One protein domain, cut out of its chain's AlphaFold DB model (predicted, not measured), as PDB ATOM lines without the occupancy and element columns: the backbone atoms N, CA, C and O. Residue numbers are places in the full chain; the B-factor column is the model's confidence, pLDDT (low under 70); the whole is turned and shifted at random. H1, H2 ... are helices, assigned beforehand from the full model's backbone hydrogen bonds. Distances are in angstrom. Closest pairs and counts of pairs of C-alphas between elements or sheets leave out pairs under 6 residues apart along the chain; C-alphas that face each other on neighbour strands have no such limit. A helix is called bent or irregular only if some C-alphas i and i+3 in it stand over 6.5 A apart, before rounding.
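Overview. This is residues 10 to 108 of the 112 residues of an uncharacterized protein of Erysipelotrichaceae bacterium 2_2_44A (UniProt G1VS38). Two helices, H3 and the longer H5, lie side by side and run the same way, and H4 crosses them, so that the centres of the three make a triangle. From one end of this body an arm of low confidence with two short helices, H1 and H2, reaches away, and residues 14 to 20 stick out. The printed part has 99 residues with five named helices, H1 to H5 in order, and no named strand; the class is all helix. The whole is loose, with a radius of gyration of the C-alphas of 17.4 A, and spans 65 by 26 by 18 A, the arm adding to its length.

Along the chain. Find C-alpha 10 at (-8.834, 140.118, 174.848), where H1, residues 10 to 14, begins. Go on to H2, residues 18 to 25, 10.4 A long. H3, residues 33 to 48, starts at C-alpha 33 at (-32.072, 126.886, 182.822) and runs 21.9 A. Next look at residues 55 to 69 for H4, 20.8 A long. H5, residues 80 to 106, is the longest helix at 39.3 A and ends at C-alpha 106 at (-61.589, 119.065, 193.659). It is irregular: C-alphas 81 and 84 are 7.3 A apart.

Arrangement. Start at H1, which touches no helix and is apart from H2. H2 is apart from H3, and it is close to H5 but not clearly touching: their closest C-alphas, of Glu 25 and Gln 80, are 6.9 A apart. H3 and H5 touch at a shallow tilt of 1 degrees, the same way; their closest C-alphas, of Met 35 and Leu 87, are 6.7 A apart, and H5 takes part with residues 87 to 98 alone. H4 touches H3 at a steep tilt of 47 degrees, opposite ways, with residues 55 to 59 alone; look at Arg 43 and Trp 55, whose C-alphas are the closest at 5.9 A. H4 and H5 touch at a steep tilt of 48 degrees, opposite ways, with the C-alphas of Arg 63 and Ile 90 closest at 6.2 A. In H1, H2, H3 and H4 each O i to N i+4 pair is within hydrogen-bond range; in H5, 21 of 23 are.

Size, cuts and confidence. The C-alphas farthest apart, of Glu 11 and Gly 108, are 65.4 A apart. The printed part has no cut. The link from H1 to H2 is tight, the other three are short, and no link is long. The mean pLDDT of the printed part is 82.8; look for values under 70 at residues 10 to 31 and 105 to 108.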
ATOM      1  N   GLU A  10      -8.407 138.991 175.687       52.47
ATOM      2  CA  GLU A  10      -8.834 140.118 174.848       52.47
ATOM      3  C   GLU A  10      -8.536 139.894 173.359       52.47
ATOM      4  O   GLU A  10      -9.378 140.202 172.518       52.47
ATOM      5  N   GLU A  11      -7.391 139.301 173.013       56.38
ATOM      6  CA  GLU A  11      -7.075 138.938 171.623       56.38
ATOM      7  C   GLU A  11      -7.963 137.797 171.118       56.38
ATOM      8  O   GLU A  11      -8.416 137.839 169.977       56.38
ATOM      9  N   LEU A  12      -8.285 136.822 171.975       59.25
ATOM     10  CA  LEU A  12      -9.275 135.786 171.671       59.25
ATOM     11  C   LEU A  12     -10.652 136.392 171.386       59.25
ATOM     12  O   LEU A  12     -11.278 136.012 170.402       59.25
ATOM     13  N   ASN A  13     -11.098 137.358 172.193       56.44
ATOM     14  CA  ASN A  13     -12.373 138.044 171.983       56.44
ATOM     15  C   ASN A  13     -12.377 138.903 170.707       56.44
ATOM     16  O   ASN A  13     -13.368 138.904 169.987       56.44
ATOM     17  N   ASN A  14     -11.264 139.560 170.372       60.69
ATOM     18  CA  ASN A  14     -11.135 140.328 169.126       60.69
ATOM     19  C   ASN A  14     -11.057 139.445 167.865       60.69
ATOM     20  O   ASN A  14     -11.286 139.931 166.760       60.69
ATOM     21  N   MET A  15     -10.734 138.154 168.012       59.97
ATOM     22  CA  MET A  15     -10.717 137.176 166.916       59.97
ATOM     23  C   MET A  15     -12.078 136.506 166.669       59.97
ATOM     24  O   MET A  15     -12.239 135.807 165.664       59.97
ATOM     25  N   ILE A  16     -13.060 136.700 167.554       58.69
ATOM     26  CA  ILE A  16     -14.426 136.209 167.359       58.69
ATOM     27  C   ILE A  16     -15.136 137.178 166.403       58.69
ATOM     28  O   ILE A  16     -15.613 138.234 166.805       58.69
ATOM     29  N   ASP A  17     -15.178 136.803 165.122       65.31
ATOM     30  CA  ASP A  17     -15.880 137.509 164.038       65.31
ATOM     31  C   ASP A  17     -17.295 137.943 164.486       65.31
ATOM     32  O   ASP A  17     -17.996 137.182 165.161       65.31
ATOM     33  N   GLU A  18     -17.753 139.137 164.092       59.66
ATOM     34  CA  GLU A  18     -19.082 139.680 164.446       59.66
ATOM     35  C   GLU A  18     -20.209 138.686 164.117       59.66
ATOM     36  O   GLU A  18     -21.233 138.616 164.797       59.66
ATOM     37  N   LYS A  19     -19.994 137.837 163.104       53.94
ATOM     38  CA  LYS A  19     -20.897 136.746 162.719       53.94
ATOM     39  C   LYS A  19     -20.957 135.605 163.732       53.94
ATOM     40  O   LYS A  19     -22.009 134.985 163.854       53.94
ATOM     41  N   VAL A  20     -19.869 135.309 164.442       60.31
ATOM     42  CA  VAL A  20     -19.832 134.318 165.528       60.31
ATOM     43  C   VAL A  20     -20.492 134.886 166.777       60.31
ATOM     44  O   VAL A  20     -21.284 134.181 167.393       60.31
ATOM     45  N   HIS A  21     -20.270 136.162 167.100       55.09
ATOM     46  CA  HIS A  21     -21.024 136.843 168.157       55.09
ATOM     47  C   HIS A  21     -22.528 136.851 167.863       55.09
ATOM     48  O   HIS A  21     -23.316 136.397 168.690       55.09
ATOM     49  N   ALA A  22     -22.930 137.225 166.645       57.56
ATOM     50  CA  ALA A  22     -24.319 137.137 166.211       57.56
ATOM     51  C   ALA A  22     -24.836 135.688 166.213       57.56
ATOM     52  O   ALA A  22     -25.990 135.449 166.555       57.56
ATOM     53  N   ALA A  23     -24.020 134.695 165.850       56.66
ATOM     54  CA  ALA A  23     -24.408 133.287 165.902       56.66
ATOM     55  C   ALA A  23     -24.542 132.757 167.337       56.66
ATOM     56  O   ALA A  23     -25.385 131.897 167.557       56.66
ATOM     57  N   LEU A  24     -23.765 133.268 168.296       56.94
ATOM     58  CA  LEU A  24     -23.874 132.967 169.725       56.94
ATOM     59  C   LEU A  24     -25.101 133.645 170.348       56.94
ATOM     60  O   LEU A  24     -25.839 132.999 171.082       56.94
ATOM     61  N   GLU A  25     -25.393 134.894 169.985       54.62
ATOM     62  CA  GLU A  25     -26.638 135.574 170.372       54.62
ATOM     63  C   GLU A  25     -27.882 134.916 169.747       54.62
ATOM     64  O   GLU A  25     -28.951 134.873 170.356       54.62
ATOM     65  N   ASN A  26     -27.746 134.357 168.539       55.78
ATOM     66  CA  ASN A  26     -28.784 133.576 167.862       55.78
ATOM     67  C   ASN A  26     -28.751 132.079 168.205       55.78
ATOM     68  O   ASN A  26     -29.644 131.335 167.771       55.78
ATOM     69  N   ALA A  27     -27.758 131.612 168.970       53.75
ATOM     70  CA  ALA A  27     -27.703 130.255 169.490       53.75
ATOM     71  C   ALA A  27     -28.724 130.179 170.619       53.75
ATOM     72  O   ALA A  27     -28.416 130.306 171.798       53.75
ATOM     73  N   LYS A  28     -29.979 130.011 170.197       54.91
ATOM     74  CA  LYS A  28     -31.160 129.767 171.020       54.91
ATOM     75  C   LYS A  28     -30.766 129.002 172.275       54.91
ATOM     76  O   LYS A  28     -30.134 127.944 172.144       54.91
ATOM     77  N   PRO A  29     -31.226 129.406 173.459       57.16
ATOM     78  CA  PRO A  29     -30.980 128.629 174.643       57.16
ATOM     79  C   PRO A  29     -32.001 127.482 174.629       57.16
ATOM     80  O   PRO A  29     -33.003 127.452 175.335       57.16
ATOM     81  N   VAL A  30     -31.738 126.480 173.782       50.72
ATOM     82  CA  VAL A  30     -32.362 125.146 173.842       50.72
ATOM     83  C   VAL A  30     -32.068 124.500 175.211       50.72
ATOM     84  O   VAL A  30     -32.724 123.539 175.599       50.72
ATOM     85  N   ARG A  31     -31.113 125.069 175.963       59.09
ATOM     86  CA  ARG A  31     -30.737 124.736 177.337       59.09
ATOM     87  C   ARG A  31     -30.862 125.934 178.294       59.09
ATOM     88  O   ARG A  31     -30.032 126.063 179.185       59.09
ATOM     89  N   ASP A  32     -31.838 126.827 178.103       77.88
ATOM     90  CA  ASP A  32     -32.093 127.868 179.111       77.88
ATOM     91  C   ASP A  32     -32.525 127.200 180.426       77.88
ATOM     92  O   ASP A  32     -33.529 126.478 180.472       77.88
ATOM     93  N   GLU A  33     -31.771 127.433 181.498       86.50
ATOM     94  CA  GLU A  33     -32.072 126.886 182.822       86.50
ATOM     95  C   GLU A  33     -33.438 127.357 183.334       86.50
ATOM     96  O   GLU A  33     -34.135 126.599 184.008       86.50
ATOM     97  N   ARG A  34     -33.884 128.559 182.948       91.12
ATOM     98  CA  ARG A  34     -35.180 129.122 183.358       91.12
ATOM     99  C   ARG A  34     -36.342 128.377 182.713       91.12
ATOM    100  O   ARG A  34     -37.324 128.079 183.384       91.12
ATOM    101  N   MET A  35     -36.214 128.002 181.437       91.69
ATOM    102  CA  MET A  35     -37.205 127.150 180.767       91.69
ATOM    103  C   MET A  35     -37.300 125.789 181.457       91.69
ATOM    104  O   MET A  35     -38.397 125.272 181.673       91.69
ATOM    105  N   LYS A  36     -36.150 125.215 181.837       91.00
ATOM    106  CA  LYS A  36     -36.130 123.939 182.552       91.00
ATOM    107  C   LYS A  36     -36.734 124.057 183.951       91.00
ATOM    108  O   LYS A  36     -37.445 123.148 184.368       91.00
ATOM    109  N   ALA A  37     -36.495 125.163 184.649       94.06
ATOM    110  CA  ALA A  37     -37.095 125.432 185.950       94.06
ATOM    111  C   ALA A  37     -38.627 125.513 185.863       94.06
ATOM    112  O   ALA A  37     -39.309 124.894 186.678       94.06
ATOM    113  N   LEU A  38     -39.171 126.190 184.842       95.31
ATOM    114  CA  LEU A  38     -40.618 126.240 184.600       95.31
ATOM    115  C   LEU A  38     -41.204 124.849 184.311       95.31
ATOM    116  O   LEU A  38     -42.241 124.499 184.871       95.31
ATOM    117  N   GLU A  39     -40.529 124.035 183.492       95.62
ATOM    118  CA  GLU A  39     -40.949 122.654 183.215       95.62
ATOM    119  C   GLU A  39     -40.993 121.807 184.489       95.62
ATOM    120  O   GLU A  39     -41.976 121.109 184.746       95.62
ATOM    121  N   THR A  40     -39.918 121.861 185.279       95.75
ATOM    122  CA  THR A  40     -39.801 121.115 186.534       95.75
ATOM    123  C   THR A  40     -40.902 121.529 187.500       95.75
ATOM    124  O   THR A  40     -41.608 120.658 188.004       95.75
ATOM    125  N   HIS A  41     -41.114 122.835 187.680       95.62
ATOM    126  CA  HIS A  41     -42.170 123.356 188.540       95.62
ATOM    127  C   HIS A  41     -43.561 122.891 188.087       95.62
ATOM    128  O   HIS A  41     -44.318 122.346 188.886       95.62
ATOM    129  N   PHE A  42     -43.885 123.024 186.797       96.44
ATOM    130  CA  PHE A  42     -45.173 122.582 186.256       96.44
ATOM    131  C   PHE A  42     -45.414 121.084 186.483       96.44
ATOM    132  O   PHE A  42     -46.497 120.665 186.897       96.44
ATOM    133  N   ARG A  43     -44.380 120.266 186.256       96.06
ATOM    134  CA  ARG A  43     -44.426 118.822 186.489       96.06
ATOM    135  C   ARG A  43     -44.652 118.494 187.967       96.06
ATOM    136  O   ARG A  43     -45.472 117.636 188.283       96.06
ATOM    137  N   GLU A  44     -43.914 119.144 188.861       95.94
ATOM    138  CA  GLU A  44     -44.032 118.952 190.309       95.94
ATOM    139  C   GLU A  44     -45.416 119.348 190.818       95.94
ATOM    140  O   GLU A  44     -46.010 118.597 191.584       95.94
ATOM    141  N   GLU A  45     -45.978 120.455 190.336       94.62
ATOM    142  CA  GLU A  45     -47.323 120.894 190.705       94.62
ATOM    143  C   GLU A  45     -48.396 119.873 190.308       94.62
ATOM    144  O   GLU A  45     -49.272 119.568 191.118       94.62
ATOM    145  N   ILE A  46     -48.304 119.289 189.107       92.44
ATOM    146  CA  ILE A  46     -49.213 118.215 188.668       92.44
ATOM    147  C   ILE A  46     -49.121 117.010 189.606       92.44
ATOM    148  O   ILE A  46     -50.150 116.508 190.063       92.44
ATOM    149  N   TYR A  47     -47.905 116.562 189.932       90.88
ATOM    150  CA  TYR A  47     -47.709 115.416 190.820       90.88
ATOM    151  C   TYR A  47     -48.176 115.696 192.253       90.88
ATOM    152  O   TYR A  47     -48.906 114.890 192.831       90.88
ATOM    153  N   ASN A  48     -47.807 116.848 192.814       92.44
ATOM    154  CA  ASN A  48     -48.120 117.230 194.190       92.44
ATOM    155  C   ASN A  48     -49.622 117.428 194.396       92.44
ATOM    156  O   ASN A  48     -50.179 117.002 195.410       92.44
ATOM    157  N   LYS A  49     -50.296 118.040 193.419       88.06
ATOM    158  CA  LYS A  49     -51.745 118.270 193.455       88.06
ATOM    159  C   LYS A  49     -52.555 117.081 192.936       88.06
ATOM    160  O   LYS A  49     -53.780 117.150 192.964       88.06
ATOM    161  N   LYS A  50     -51.890 115.997 192.507       87.94
ATOM    162  CA  LYS A  50     -52.503 114.794 191.920       87.94
ATOM    163  C   LYS A  50     -53.463 115.137 190.780       87.94
ATOM    164  O   LYS A  50     -54.567 114.605 190.706       87.94
ATOM    165  N   ILE A  51     -53.048 116.065 189.926       87.81
ATOM    166  CA  ILE A  51     -53.851 116.495 188.789       87.81
ATOM    167  C   ILE A  51     -53.848 115.375 187.746       87.81
ATOM    168  O   ILE A  51     -52.777 114.974 187.289       87.81
ATOM    169  N   ASP A  52     -55.029 114.902 187.343       86.44
ATOM    170  CA  ASP A  52     -55.174 113.961 186.225       86.44
ATOM    171  C   ASP A  52     -54.953 114.663 184.873       86.44
ATOM    172  O   ASP A  52     -55.877 115.034 184.153       86.44
ATOM    173  N   LEU A  53     -53.684 114.944 184.575       86.69
ATOM    174  CA  LEU A  53     -53.240 115.615 183.360       86.69
ATOM    175  C   LEU A  53     -51.895 115.037 182.910       86.69
ATOM    176  O   LEU A  53     -50.944 114.939 183.688       86.69
ATOM    177  N   ASN A  54     -51.767 114.714 181.621       91.94
ATOM    178  CA  ASN A  54     -50.481 114.315 181.053       91.94
ATOM    179  C   ASN A  54     -49.540 115.528 180.971       91.94
ATOM    180  O   ASN A  54     -49.598 116.311 180.020       91.94
ATOM    181  N   TRP A  55     -48.653 115.659 181.961       93.25
ATOM    182  CA  TRP A  55     -47.769 116.818 182.096       93.25
ATOM    183  C   TRP A  55     -46.926 117.092 180.843       93.25
ATOM    184  O   TRP A  55     -46.766 118.248 180.465       93.25
ATOM    185  N   ASN A  56     -46.410 116.058 180.169       93.12
ATOM    186  CA  ASN A  56     -45.496 116.226 179.036       93.12
ATOM    187  C   ASN A  56     -46.225 116.754 177.792       93.12
ATOM    188  O   ASN A  56     -45.746 117.666 177.107       93.12
ATOM    189  N   THR A  57     -47.409 116.201 177.519       94.00
ATOM    190  CA  THR A  57     -48.275 116.671 176.434       94.00
ATOM    191  C   THR A  57     -48.710 118.109 176.692       94.00
ATOM    192  O   THR A  57     -48.552 118.959 175.814       94.00
ATOM    193  N   SER A  58     -49.168 118.412 177.909       94.69
ATOM    194  CA  SER A  58     -49.617 119.757 178.281       94.69
ATOM    195  C   SER A  58     -48.485 120.776 178.218       94.69
ATOM    196  O   SER A  58     -48.640 121.824 177.599       94.69
ATOM    197  N   TRP A  59     -47.308 120.447 178.751       95.56
ATOM    198  CA  TRP A  59     -46.124 121.305 178.674       95.56
ATOM    199  C   TRP A  59     -45.739 121.642 177.229       95.56
ATOM    200  O   TRP A  59     -45.422 122.784 176.888       95.56
ATOM    201  N   THR A  60     -45.787 120.651 176.338       94.56
ATOM    202  CA  THR A  60     -45.494 120.856 174.915       94.56
ATOM    203  C   THR A  60     -46.562 121.710 174.232       94.56
ATOM    204  O   THR A  60     -46.217 122.588 173.432       94.56
ATOM    205  N   ALA A  61     -47.835 121.509 174.573       94.88
ATOM    206  CA  ALA A  61     -48.941 122.316 174.068       94.88
ATOM    207  C   ALA A  61     -48.828 123.782 174.514       94.88
ATOM    208  O   ALA A  61     -48.939 124.667 173.669       94.88
ATOM    209  N   ILE A  62     -48.512 124.043 175.789       96.19
ATOM    210  CA  ILE A  62     -48.313 125.397 176.338       96.19
ATOM    211  C   ILE A  62     -47.220 126.131 175.565       96.19
ATOM    212  O   ILE A  62     -47.469 127.185 174.981       96.19
ATOM    213  N   ARG A  63     -46.019 125.543 175.480       94.88
ATOM    214  CA  ARG A  63     -44.883 126.157 174.772       94.88
ATOM    215  C   ARG A  63     -45.192 126.444 173.307       94.88
ATOM    216  O   ARG A  63     -44.757 127.459 172.767       94.88
ATOM    217  N   THR A  64     -45.917 125.539 172.655       94.56
ATOM    218  CA  THR A  64     -46.302 125.695 171.249       94.56
ATOM    219  C   THR A  64     -47.339 126.803 171.091       94.56
ATOM    220  O   THR A  64     -47.155 127.680 170.254       94.56
ATOM    221  N   SER A  65     -48.383 126.802 171.921       96.50
ATOM    222  CA  SER A  65     -49.451 127.805 171.918       96.50
ATOM    223  C   SER A  65     -48.901 129.209 172.154       96.50
ATOM    224  O   SER A  65     -49.151 130.107 171.353       96.50
ATOM    225  N   VAL A  66     -48.072 129.389 173.187       97.44
ATOM    226  CA  VAL A  66     -47.450 130.685 173.488       97.44
ATOM    227  C   VAL A  66     -46.587 131.159 172.325       97.44
ATOM    228  O   VAL A  66     -46.732 132.295 171.878       97.44
ATOM    229  N   ALA A  67     -45.731 130.292 171.779       94.69
ATOM    230  CA  ALA A  67     -44.899 130.667 170.644       94.69
ATOM    231  C   ALA A  67     -45.738 131.104 169.433       94.69
ATOM    232  O   ALA A  67     -45.414 132.114 168.810       94.69
ATOM    233  N   LEU A  68     -46.834 130.394 169.141       95.81
ATOM    234  CA  LEU A  68     -47.758 130.751 168.064       95.81
ATOM    235  C   LEU A  68     -48.439 132.100 168.322       95.81
ATOM    236  O   LEU A  68     -48.478 132.924 167.410       95.81
ATOM    237  N   LYS A  69     -48.905 132.363 169.553       96.69
ATOM    238  CA  LYS A  69     -49.480 133.663 169.953       96.69
ATOM    239  C   LYS A  69     -48.481 134.811 169.781       96.69
ATOM    240  O   LYS A  69     -48.862 135.901 169.371       96.69
ATOM    241  N   MET A  70     -47.197 134.553 170.023       94.69
ATOM    242  CA  MET A  70     -46.113 135.520 169.812       94.69
ATOM    243  C   MET A  70     -45.703 135.692 168.335       94.69
ATOM    244  O   MET A  70     -44.851 136.537 168.042       94.69
ATOM    245  N   GLY A  71     -46.279 134.911 167.411       95.12
ATOM    246  CA  GLY A  71     -45.994 134.960 165.973       95.12
ATOM    247  C   GLY A  71     -44.894 134.003 165.494       95.12
ATOM    248  O   GLY A  71     -44.395 134.145 164.377       95.12
ATOM    249  N   TYR A  72     -44.503 133.014 166.304       92.75
ATOM    250  CA  TYR A  72     -43.416 132.077 166.004       92.75
ATOM    251  C   TYR A  72     -43.905 130.636 165.849       92.75
ATOM    252  O   TYR A  72     -44.784 130.161 166.556       92.75
ATOM    253  N   ARG A  73     -43.264 129.876 164.951       89.12
ATOM    254  CA  ARG A  73     -43.632 128.469 164.684       89.12
ATOM    255  C   ARG A  73     -43.349 127.509 165.846       89.12
ATOM    256  O   ARG A  73     -43.880 126.407 165.863       89.12
ATOM    257  N   SER A  74     -42.445 127.865 166.757       89.62
ATOM    258  CA  SER A  74     -42.151 127.098 167.974       89.62
ATOM    259  C   SER A  74     -41.376 127.951 168.970       89.62
ATOM    260  O   SER A  74     -40.720 128.912 168.566       89.62
ATOM    261  N   ALA A  75     -41.374 127.553 170.247       88.81
ATOM    262  CA  ALA A  75     -40.603 128.215 171.304       88.81
ATOM    263  C   ALA A  75     -39.114 128.327 170.949       88.81
ATOM    264  O   ALA A  75     -38.475 129.338 171.212       88.81
ATOM    265  N   SER A  76     -38.570 127.327 170.244       85.56
ATOM    266  CA  SER A  76     -37.188 127.389 169.775       85.56
ATOM    267  C   SER A  76     -36.954 128.538 168.795       85.56
ATOM    268  O   SER A  76     -35.824 128.959 168.652       85.56
ATOM    269  N   LYS A  77     -37.950 128.993 168.028       87.56
ATOM    270  CA  LYS A  77     -37.792 130.012 166.973       87.56
ATOM    271  C   LYS A  77     -37.982 131.441 167.495       87.56
ATOM    272  O   LYS A  77     -37.830 132.362 166.699       87.56
ATOM    273  N   VAL A  78     -38.286 131.612 168.780       86.56
ATOM    274  CA  VAL A  78     -38.357 132.928 169.422       86.56
ATOM    275  C   VAL A  78     -36.935 133.493 169.554       86.56
ATOM    276  O   VAL A  78     -36.045 132.766 170.003       86.56
ATOM    277  N   PRO A  79     -36.686 134.742 169.128       85.81
ATOM    278  CA  PRO A  79     -35.374 135.369 169.233       85.81
ATOM    279  C   PRO A  79     -35.038 135.731 170.685       85.81
ATOM    280  O   PRO A  79     -35.933 135.983 171.491       85.81
ATOM    281  N   GLN A  80     -33.742 135.816 170.995       82.94
ATOM    282  CA  GLN A  80     -33.231 136.022 172.356       82.94
ATOM    283  C   GLN A  80     -33.837 137.250 173.054       82.94
ATOM    284  O   GLN A  80     -34.269 137.155 174.198       82.94
ATOM    285  N   HIS A  81     -33.961 138.379 172.348       86.00
ATOM    286  CA  HIS A  81     -34.516 139.623 172.898       86.00
ATOM    287  C   HIS A  81     -36.011 139.546 173.272       86.00
ATOM    288  O   HIS A  81     -36.517 140.451 173.926       86.00
ATOM    289  N   ARG A  82     -36.725 138.487 172.861       89.38
ATOM    290  CA  ARG A  82     -38.117 138.203 173.263       89.38
ATOM    291  C   ARG A  82     -38.243 136.943 174.113       89.38
ATOM    292  O   ARG A  82     -39.350 136.467 174.356       89.38
ATOM    293  N   TYR A  83     -37.126 136.358 174.536       90.00
ATOM    294  CA  TYR A  83     -37.159 135.109 175.285       90.00
ATOM    295  C   TYR A  83     -37.740 135.301 176.692       90.00
ATOM    296  O   TYR A  83     -38.470 134.439 177.167       90.00
ATOM    297  N   ASP A  84     -37.503 136.453 177.321       92.25
ATOM    298  CA  ASP A  84     -38.097 136.773 178.625       92.25
ATOM    299  C   ASP A  84     -39.630 136.866 178.539       92.25
ATOM    300  O   ASP A  84     -40.328 136.257 179.348       92.25
ATOM    301  N   GLU A  85     -40.153 137.506 177.487       95.25
ATOM    302  CA  GLU A  85     -41.592 137.562 177.184       95.25
ATOM    303  C   GLU A  85     -42.178 136.155 176.954       95.25
ATOM    304  O   GLU A  85     -43.272 135.834 177.418       95.25
ATOM    305  N   LEU A  86     -41.440 135.276 176.265       95.44
ATOM    306  CA  LEU A  86     -41.836 133.877 176.088       95.44
ATOM    307  C   LEU A  86     -41.938 133.146 177.431       95.44
ATOM    308  O   LEU A  86     -42.915 132.431 177.658       95.44
ATOM    309  N   LEU A  87     -40.937 133.294 178.302       95.31
ATOM    310  CA  LEU A  87     -40.908 132.639 179.610       95.31
ATOM    311  C   LEU A  87     -42.052 133.119 180.507       95.31
ATOM    312  O   LEU A  87     -42.705 132.294 181.148       95.31
ATOM    313  N   GLU A  88     -42.324 134.424 180.522       97.25
ATOM    314  CA  GLU A  88     -43.424 135.012 181.290       97.25
ATOM    315  C   GLU A  88     -44.784 134.484 180.819       97.25
ATOM    316  O   GLU A  88     -45.583 134.007 181.628       97.25
ATOM    317  N   ASN A  89     -45.013 134.453 179.504       97.50
ATOM    318  CA  ASN A  89     -46.252 133.925 178.938       97.50
ATOM    319  C   ASN A  89     -46.418 132.416 179.188       97.50
ATOM    320  O   ASN A  89     -47.519 131.958 179.491       97.50
ATOM    321  N   ILE A  90     -45.341 131.626 179.097       96.94
ATOM    322  CA  ILE A  90     -45.381 130.194 179.443       96.94
ATOM    323  C   ILE A  90     -45.749 130.008 180.910       96.94
ATOM    324  O   ILE A  90     -46.577 129.148 181.217       96.94
ATOM    325  N   LYS A  91     -45.145 130.791 181.810       97.19
ATOM    326  CA  LYS A  91     -45.452 130.739 183.238       97.19
ATOM    327  C   LYS A  91     -46.934 131.032 183.479       97.19
ATOM    328  O   LYS A  91     -47.607 130.222 184.109       97.19
ATOM    329  N   HIS A  92     -47.444 132.118 182.906       97.56
ATOM    330  CA  HIS A  92     -48.837 132.525 183.054       97.56
ATOM    331  C   HIS A  92     -49.829 131.453 182.568       97.56
ATOM    332  O   HIS A  92     -50.733 131.057 183.301       97.56
ATOM    333  N   GLU A  93     -49.637 130.918 181.360       96.12
ATOM    334  CA  GLU A  93     -50.506 129.865 180.810       96.12
ATOM    335  C   GLU A  93     -50.422 128.562 181.623       96.12
ATOM    336  O   GLU A  93     -51.422 127.863 181.803       96.12
ATOM    337  N   SER A  94     -49.238 128.242 182.157       95.38
ATOM    338  CA  SER A  94     -49.048 127.086 183.037       95.38
ATOM    339  C   SER A  94     -49.836 127.237 184.339       95.38
ATOM    340  O   SER A  94     -50.502 126.291 184.757       95.38
ATOM    341  N   GLU A  95     -49.806 128.420 184.958       95.12
ATOM    342  CA  GLU A  95     -50.559 128.729 186.180       95.12
ATOM    343  C   GLU A  95     -52.075 128.617 185.959       95.12
ATOM    344  O   GLU A  95     -52.757 127.985 186.767       95.12
ATOM    345  N   ILE A  96     -52.589 129.127 184.832       94.44
ATOM    346  CA  ILE A  96     -54.010 129.002 184.460       94.44
ATOM    347  C   ILE A  96     -54.418 127.530 184.350       94.44
ATOM    348  O   ILE A  96     -55.427 127.118 184.925       94.44
ATOM    349  N   ILE A  97     -53.641 126.718 183.627       92.00
ATOM    350  CA  ILE A  97     -53.940 125.291 183.449       92.00
ATOM    351  C   ILE A  97     -53.924 124.567 184.794       92.00
ATOM    352  O   ILE A  97     -54.851 123.821 185.106       92.00
ATOM    353  N   LEU A  98     -52.904 124.810 185.620       92.56
ATOM    354  CA  LEU A  98     -52.838 124.221 186.954       92.56
ATOM    355  C   LEU A  98     -54.053 124.615 187.799       92.56
ATOM    356  O   LEU A  98     -54.592 123.762 188.502       92.56
ATOM    357  N   GLU A  99     -54.506 125.866 187.736       91.94
ATOM    358  CA  GLU A  99     -55.671 126.338 188.482       91.94
ATOM    359  C   GLU A  99     -56.972 125.662 188.027       91.94
ATOM    360  O   GLU A  99     -57.707 125.132 188.866       91.94
ATOM    361  N   VAL A 100     -57.241 125.649 186.718       90.12
ATOM    362  CA  VAL A 100     -58.458 125.061 186.133       90.12
ATOM    363  C   VAL A 100     -58.561 123.582 186.494       90.12
ATOM    364  O   VAL A 100     -59.534 123.165 187.125       90.12
ATOM    365  N   PHE A 101     -57.517 122.804 186.212       86.69
ATOM    366  CA  PHE A 101     -57.540 121.366 186.474       86.69
ATOM    367  C   PHE A 101     -57.481 121.030 187.972       86.69
ATOM    368  O   PHE A 101     -58.000 119.998 188.397       86.69
ATOM    369  N   SER A 102     -56.899 121.892 188.814       84.19
ATOM    370  CA  SER A 102     -56.973 121.713 190.273       84.19
ATOM    371  C   SER A 102     -58.393 121.907 190.804       84.19
ATOM    372  O   SER A 102     -58.793 121.225 191.749       84.19
ATOM    373  N   LYS A 103     -59.157 122.845 190.230       82.25
ATOM    374  CA  LYS A 103     -60.563 123.076 190.592       82.25
ATOM    375  C   LYS A 103     -61.449 121.930 190.116       82.25
ATOM    376  O   LYS A 103     -62.263 121.449 190.898       82.25
ATOM    377  N   GLU A 104     -61.251 121.449 188.892       74.75
ATOM    378  CA  GLU A 104     -61.998 120.308 188.347       74.75
ATOM    379  C   GLU A 104     -61.737 119.011 189.127       74.75
ATOM    380  O   GLU A 104     -62.687 118.309 189.465       74.75
ATOM    381  N   ASN A 105     -60.484 118.741 189.526       65.31
ATOM    382  CA  ASN A 105     -60.160 117.587 190.377       65.31
ATOM    383  C   ASN A 105     -60.800 117.668 191.772       65.31
ATOM    384  O   ASN A 105     -61.200 116.648 192.328       65.31
ATOM    385  N   LYS A 106     -60.921 118.869 192.356       60.38
ATOM    386  CA  LYS A 106     -61.589 119.065 193.659       60.38
ATOM    387  C   LYS A 106     -63.108 118.989 193.567       60.38
ATOM    388  O   LYS A 106     -63.745 118.503 194.494       60.38
ATOM    389  N   ASN A 107     -63.668 119.461 192.458       58.72
ATOM    390  CA  ASN A 107     -65.103 119.437 192.202       58.72
ATOM    391  C   ASN A 107     -65.586 118.091 191.671       58.72
ATOM    392  O   ASN A 107     -66.741 118.046 191.253       58.72
ATOM    393  N   GLY A 108     -64.710 117.066 191.684       46.56
ATOM    394  CA  GLY A 108     -64.942 115.672 191.322       46.56
ATOM    395  C   GLY A 108     -66.286 115.499 190.663       46.56
ATOM    396  O   GLY A 108     -67.271 115.323 191.379       46.56
TER     397      GLY A 108